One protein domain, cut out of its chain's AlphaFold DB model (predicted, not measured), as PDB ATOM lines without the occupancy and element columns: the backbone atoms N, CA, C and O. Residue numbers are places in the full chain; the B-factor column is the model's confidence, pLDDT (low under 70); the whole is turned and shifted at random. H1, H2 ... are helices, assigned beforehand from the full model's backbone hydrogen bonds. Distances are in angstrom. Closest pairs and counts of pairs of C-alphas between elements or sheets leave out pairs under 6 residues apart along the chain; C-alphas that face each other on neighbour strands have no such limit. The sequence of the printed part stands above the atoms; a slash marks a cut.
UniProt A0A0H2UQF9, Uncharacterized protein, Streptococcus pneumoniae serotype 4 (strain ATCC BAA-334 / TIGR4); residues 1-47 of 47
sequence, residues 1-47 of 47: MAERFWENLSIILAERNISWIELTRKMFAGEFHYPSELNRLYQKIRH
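Overview. This is residues 1 to 47 of the 47 residues of an uncharacterized protein of Streptococcus pneumoniae serotype 4 (strain ATCC BAA-334 / TIGR4) (UniProt A0A0H2UQF9). Three helices make a loose, flat triangle with few contacts. H1 forms one long side, H3 comes back at a slant so that its end is near the start of H1, and the short H2 stands crosswise between the end of H1 and the first half of H3. The 47 printed residues hold three named helices, in the order H1, H2, H3, and no named strand; the class is all helix. The whole is only just compact, close to loose, with a radius of gyration of the C-alphas of 11.2 A, and it spans 29 by 25 by 12 A.

Arrangement. H1, residues 2 to 15, and H2, residues 20 to 27, are close but not clearly touching; their closest C-alphas, those of Leu 13 and Trp 20, are 6.9 A apart. Their lines are about perpendicular, at 84 degrees. H2 is also close to but not clearly touching H3, residues 35 to 46, with the C-alphas of Ile 21 and Leu 38 closest at 7.3 A and the lines about perpendicular at 79 degrees. H1 and H3 are close but not clearly touching, and their closest C-alphas are those of Ala 2 and Arg 46, 7.3 A apart. They run opposite ways at a steep tilt of 49 degrees. In H1, H2 and H3 every O i to N i+4 pair is within hydrogen-bond range.

Along the chain. H1 begins at C-alpha 2 (7.084, 29.578, -23.260) and is 20.1 A long from first to last C-alpha. H2 begins at C-alpha 20 (-0.320, 40.082, -14.447) and measures 10.5 A. H3 measures 16.9 A and ends at C-alpha 46 (6.206, 36.727, -24.658).

Size, cuts and confidence. The outline is flat, and the two C-alphas farthest apart, those of Met 1 and His 33, are 30.7 A apart. The printed part has no cut. The link from H1 to H2 is tight, with 4 residues, and the link from H2 to H3 is short, with 7. The mean pLDDT of the printed part is 83.4, and residues 1 and 47 are under 70.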
ATOM      1  N   MET A   1       7.960  25.740 -25.067       59.31
ATOM      2  CA  MET A   1       8.498  26.010 -23.711       59.31
ATOM      3  C   MET A   1       7.810  27.215 -23.070       59.31
ATOM      4  O   MET A   1       7.294  27.069 -21.972       59.31
ATOM      5  N   ALA A   2       7.736  28.362 -23.762       70.00
ATOM      6  CA  ALA A   2       7.084  29.578 -23.260       70.00
ATOM      7  C   ALA A   2       5.556  29.454 -23.067       70.00
ATOM      8  O   ALA A   2       5.029  29.995 -22.106       70.00
ATOM      9  N   GLU A   3       4.843  28.697 -23.909       80.06
ATOM     10  CA  GLU A   3       3.382  28.509 -23.774       80.06
ATOM     11  C   GLU A   3       2.971  27.902 -22.428       80.06
ATOM     12  O   GLU A   3       2.177  28.496 -21.708       80.06
ATOM     13  N   ARG A   4       3.593  26.783 -22.032       85.88
ATOM     14  CA  ARG A   4       3.313  26.135 -20.737       85.88
ATOM     15  C   ARG A   4       3.640  27.036 -19.548       85.88
ATOM     16  O   ARG A   4       2.984  26.958 -18.516       85.88
ATOM     17  N   PHE A   5       4.659  27.887 -19.678       85.75
ATOM     18  CA  PHE A   5       4.978  28.881 -18.656       85.75
ATOM     19  C   PHE A   5       3.836  29.892 -18.500       85.75
ATOM     20  O   PHE A   5       3.387  30.132 -17.381       85.75
ATOM     21  N   TRP A   6       3.328  30.436 -19.609       86.88
ATOM     22  CA  TRP A   6       2.228  31.400 -19.592       86.88
ATOM     23  C   TRP A   6       0.898  30.784 -19.143       86.88
ATOM     24  O   TRP A   6       0.150  31.446 -18.425       86.88
ATOM     25  N   GLU A   7       0.621  29.529 -19.494       89.75
ATOM     26  CA  GLU A   7      -0.540  28.785 -18.982       89.75
ATOM     27  C   GLU A   7      -0.462  28.607 -17.464       89.75
ATOM     28  O   GLU A   7      -1.369  29.028 -16.747       89.75
ATOM     29  N   ASN A   8       0.652  28.072 -16.958       91.94
ATOM     30  CA  ASN A   8       0.844  27.859 -15.522       91.94
ATOM     31  C   ASN A   8       0.769  29.173 -14.736       91.94
ATOM     32  O   ASN A   8       0.156  29.241 -13.673       91.94
ATOM     33  N   LEU A   9       1.365  30.236 -15.272       88.44
ATOM     34  CA  LEU A   9       1.303  31.560 -14.672       88.44
ATOM     35  C   LEU A   9      -0.131  32.104 -14.649       88.44
ATOM     36  O   LEU A   9      -0.548  32.661 -13.640       88.44
ATOM     37  N   SER A  10      -0.899  31.915 -15.725       89.44
ATOM     38  CA  SER A  10      -2.302  32.348 -15.790       89.44
ATOM     39  C   SER A  10      -3.164  31.625 -14.753       89.44
ATOM     40  O   SER A  10      -4.003  32.261 -14.119       89.44
ATOM     41  N   ILE A  11      -2.909  30.333 -14.521       94.19
ATOM     42  CA  ILE A  11      -3.571  29.546 -13.469       94.19
ATOM     43  C   ILE A  11      -3.256  30.130 -12.085       94.19
ATOM     44  O   ILE A  11      -4.174  30.447 -11.335       94.19
ATOM     45  N   ILE A  12      -1.979  30.362 -11.770       93.19
ATOM     46  CA  ILE A  12      -1.554  30.911 -10.467       93.19
ATOM     47  C   ILE A  12      -2.130  32.315 -10.227       93.19
ATOM     48  O   ILE A  12      -2.537  32.652  -9.113       93.19
ATOM     49  N   LEU A  13      -2.150  33.155 -11.264       93.00
ATOM     50  CA  LEU A  13      -2.735  34.495 -11.209       93.00
ATOM     51  C   LEU A  13      -4.241  34.433 -10.917       93.00
ATOM     52  O   LEU A  13      -4.724  35.162 -10.048       93.00
ATOM     53  N   ALA A  14      -4.959  33.525 -11.585       92.62
ATOM     54  CA  ALA A  14      -6.385  33.304 -11.369       92.62
ATOM     55  C   ALA A  14      -6.681  32.774  -9.957       92.62
ATOM     56  O   ALA A  14      -7.564  33.305  -9.286       92.62
ATOM     57  N   GLU A  15      -5.907  31.802  -9.463       96.06
ATOM     58  CA  GLU A  15      -6.040  31.269  -8.097       96.06
ATOM     59  C   GLU A  15      -5.860  32.346  -7.024       96.06
ATOM     60  O   GLU A  15      -6.523  32.326  -5.988       96.06
ATOM     61  N   ARG A  16      -4.962  33.305  -7.266       93.25
ATOM     62  CA  ARG A  16      -4.701  34.410  -6.336       93.25
ATOM     63  C   ARG A  16      -5.561  35.644  -6.590       93.25
ATOM     64  O   ARG A  16      -5.398  36.624  -5.867       93.25
ATOM     65  N   ASN A  17      -6.464  35.589  -7.571       93.44
ATOM     66  CA  ASN A  17      -7.321  36.692  -7.997       93.44
ATOM     67  C   ASN A  17      -6.538  37.999  -8.235       93.44
ATOM     68  O   ASN A  17      -6.944  39.074  -7.794       93.44
ATOM     69  N   ILE A  18      -5.373  37.889  -8.882       92.19
ATOM     70  CA  ILE A  18      -4.516  39.023  -9.240       92.19
ATOM     71  C   ILE A  18      -4.226  39.013 -10.736       92.19
ATOM     72  O   ILE A  18      -4.026  37.968 -11.350       92.19
ATOM     73  N   SER A  19      -4.151  40.194 -11.334       87.75
ATOM     74  CA  SER A  19      -3.730  40.346 -12.723       87.75
ATOM     75  C   SER A  19      -2.206  40.281 -12.869       87.75
ATOM     76  O   SER A  19      -1.444  40.581 -11.947       87.75
ATOM     77  N   TRP A  20      -1.739  39.973 -14.081       84.06
ATOM     78  CA  TRP A  20      -0.320  40.082 -14.447       84.06
ATOM     79  C   TRP A  20       0.254  41.484 -14.168       84.06
ATOM     80  O   TRP A  20       1.397  41.625 -13.733       84.06
ATOM     81  N   ILE A  21      -0.548  42.534 -14.371       82.94
ATOM     82  CA  ILE A  21      -0.159  43.926 -14.107       82.94
ATOM     83  C   ILE A  21       0.057  44.151 -12.608       82.94
ATOM     84  O   ILE A  21       1.006  44.820 -12.208       82.94
ATOM     85  N   GLU A  22      -0.795  43.588 -11.756       86.50
ATOM     86  CA  GLU A  22      -0.622  43.691 -10.304       86.50
ATOM     87  C   GLU A  22       0.568  42.875  -9.810       86.50
ATOM     88  O   GLU A  22       1.309  43.354  -8.955       86.50
ATOM     89  N   LEU A  23       0.793  41.679 -10.366       87.75
ATOM     90  CA  LEU A  23       1.976  40.880 -10.053       87.75
ATOM     91  C   LEU A  23       3.260  41.642 -10.405       87.75
ATOM     92  O   LEU A  23       4.148  41.776  -9.566       87.75
ATOM     93  N   THR A  24       3.340  42.182 -11.620       84.12
ATOM     94  CA  THR A  24       4.512  42.943 -12.075       84.12
ATOM     95  C   THR A  24       4.704  44.227 -11.271       84.12
ATOM     96  O   THR A  24       5.818  44.507 -10.845       84.12
ATOM     97  N   ARG A  25       3.635  44.960 -10.942       82.81
ATOM     98  CA  ARG A  25       3.730  46.120 -10.038       82.81
ATOM     99  C   ARG A  25       4.234  45.759  -8.644       82.81
ATOM    100  O   ARG A  25       4.961  46.550  -8.061       82.81
ATOM    101  N   LYS A  26       3.853  44.597  -8.104       86.69
ATOM    102  CA  LYS A  26       4.339  44.124  -6.797       86.69
ATOM    103  C   LYS A  26       5.805  43.700  -6.846       86.69
ATOM    104  O   LYS A  26       6.539  43.994  -5.912       86.69
ATOM    105  N   MET A  27       6.219  43.013  -7.910       84.88
ATOM    106  CA  MET A  27       7.600  42.547  -8.076       84.88
ATOM    107  C   MET A  27       8.581  43.690  -8.339       84.88
ATOM    108  O   MET A  27       9.700  43.654  -7.845       84.88
ATOM    109  N   PHE A  28       8.144  44.703  -9.083       79.62
ATOM    110  CA  PHE A  28       8.973  45.816  -9.545       79.62
ATOM    111  C   PHE A  28       8.493  47.151  -8.960       79.62
ATOM    112  O   PHE A  28       8.465  48.183  -9.638       79.62
ATOM    113  N   ALA A  29       8.031  47.123  -7.707       78.00
ATOM    114  CA  ALA A  29       7.499  48.296  -7.028       78.00
ATOM    115  C   ALA A  29       8.571  49.397  -6.955       78.00
ATOM    116  O   ALA A  29       9.599  49.228  -6.307       78.00
ATOM    117  N   GLY A  30       8.318  50.525  -7.625       75.75
ATOM    118  CA  GLY A  30       9.247  51.657  -7.700       75.75
ATOM    119  C   GLY A  30      10.223  51.631  -8.882       75.75
ATOM    120  O   GLY A  30      10.903  52.627  -9.095       75.75
ATOM    121  N   GLU A  31      10.268  50.556  -9.677       79.62
ATOM    122  CA  GLU A  31      11.120  50.495 -10.879       79.62
ATOM    123  C   GLU A  31      10.409  50.982 -12.150       79.62
ATOM    124  O   GLU A  31      11.063  51.451 -13.078       79.62
ATOM    125  N   PHE A  32       9.075  50.909 -12.195       73.81
ATOM    126  CA  PHE A  32       8.282  51.373 -13.336       73.81
ATOM    127  C   PHE A  32       7.487  52.627 -12.988       73.81
ATOM    128  O   PHE A  32       6.682  52.626 -12.054       73.81
ATOM    129  N   HIS A  33       7.675  53.681 -13.782       74.38
ATOM    130  CA  HIS A  33       6.953  54.946 -13.643       74.38
ATOM    131  C   HIS A  33       5.712  54.991 -14.545       74.38
ATOM    132  O   HIS A  33       4.723  55.636 -14.192       74.38
ATOM    133  N   TYR A  34       5.728  54.281 -15.681       76.69
ATOM    134  CA  TYR A  34       4.657  54.322 -16.678       76.69
ATOM    135  C   TYR A  34       4.078  52.935 -17.012       76.69
ATOM    136  O   TYR A  34       4.817  51.962 -17.175       76.69
ATOM    137  N   PRO A  35       2.749  52.817 -17.235       74.06
ATOM    138  CA  PRO A  35       2.116  51.558 -17.654       74.06
ATOM    139  C   PRO A  35       2.653  50.973 -18.971       74.06
ATOM    140  O   PRO A  35       2.598  49.761 -19.183       74.06
ATOM    141  N   SER A  36       3.179  51.813 -19.864       82.38
ATOM    142  CA  SER A  36       3.773  51.399 -21.141       82.38
ATOM    143  C   SER A  36       5.036  50.548 -20.964       82.38
ATOM    144  O   SER A  36       5.307  49.681 -21.796       82.38
ATOM    145  N   GLU A  37       5.777  50.740 -19.872       83.50
ATOM    146  CA  GLU A  37       6.982  49.968 -19.559       83.50
ATOM    147  C   GLU A  37       6.634  48.512 -19.232       83.50
ATOM    148  O   GLU A  37       7.295  47.591 -19.714       83.50
ATOM    149  N   LEU A  38       5.516  48.298 -18.529       81.81
ATOM    150  CA  LEU A  38       4.977  46.965 -18.253       81.81
ATOM    151  C   LEU A  38       4.538  46.254 -19.537       81.81
ATOM    152  O   LEU A  38       4.797  45.063 -19.704       81.81
ATOM    153  N   ASN A  39       3.914  46.979 -20.472       81.12
ATOM    154  CA  ASN A  39       3.520  46.407 -21.760       81.12
ATOM    155  C   ASN A  39       4.749  46.015 -22.599       81.12
ATOM    156  O   ASN A  39       4.779  44.946 -23.204       81.12
ATOM    157  N   ARG A  40       5.808  46.836 -22.588       83.50
ATOM    158  CA  ARG A  40       7.072  46.512 -23.263       83.50
ATOM    159  C   ARG A  40       7.755  45.291 -22.642       83.50
ATOM    160  O   ARG A  40       8.243  44.439 -23.381       83.50
ATOM    161  N   LEU A  41       7.769  45.195 -21.310       81.75
ATOM    162  CA  LEU A  41       8.279  44.025 -20.592       81.75
ATOM    163  C   LEU A  41       7.501  42.767 -20.986       81.75
ATOM    164  O   LEU A  41       8.101  41.756 -21.334       81.75
ATOM    165  N   TYR A  42       6.171  42.853 -20.995       81.69
ATOM    166  CA  TYR A  42       5.309  41.746 -21.388       81.69
ATOM    167  C   TYR A  42       5.616  41.246 -22.803       81.69
ATOM    168  O   TYR A  42       5.839  40.052 -22.994       81.69
ATOM    169  N   GLN A  43       5.709  42.155 -23.778       81.88
ATOM    170  CA  GLN A  43       6.055  41.801 -25.157       81.88
ATOM    171  C   GLN A  43       7.442  41.152 -25.253       81.88
ATOM    172  O   GLN A  43       7.608  40.169 -25.964       81.88
ATOM    173  N   LYS A  44       8.428  41.643 -24.491       83.12
ATOM    174  CA  LYS A  44       9.791  41.092 -24.497       83.12
ATOM    175  C   LYS A  44       9.887  39.678 -23.909       83.12
ATOM    176  O   LYS A  44      10.774  38.940 -24.304       83.12
ATOM    177  N   ILE A  45       9.031  39.323 -22.947       78.94
ATOM    178  CA  ILE A  45       9.019  37.980 -22.332       78.94
ATOM    179  C   ILE A  45       8.147  37.014 -23.153       78.94
ATOM    180  O   ILE A  45       8.337  35.799 -23.101       78.94
ATOM    181  N   ARG A  46       7.148  37.536 -23.876       75.25
ATOM    182  CA  ARG A  46       6.206  36.727 -24.658       75.25
ATOM    183  C   ARG A  46       6.726  36.353 -26.055       75.25
ATOM    184  O   ARG A  46       6.272  35.337 -26.578       75.25
ATOM    185  N   HIS A  47       7.629  37.150 -26.629       67.88
ATOM    186  CA  HIS A  47       8.349  36.865 -27.877       67.88
ATOM    187  C   HIS A  47       9.622  36.050 -27.634       67.88
ATOM    188  O   HIS A  47       9.914  35.188 -28.492       67.88
TER     189      HIS A  47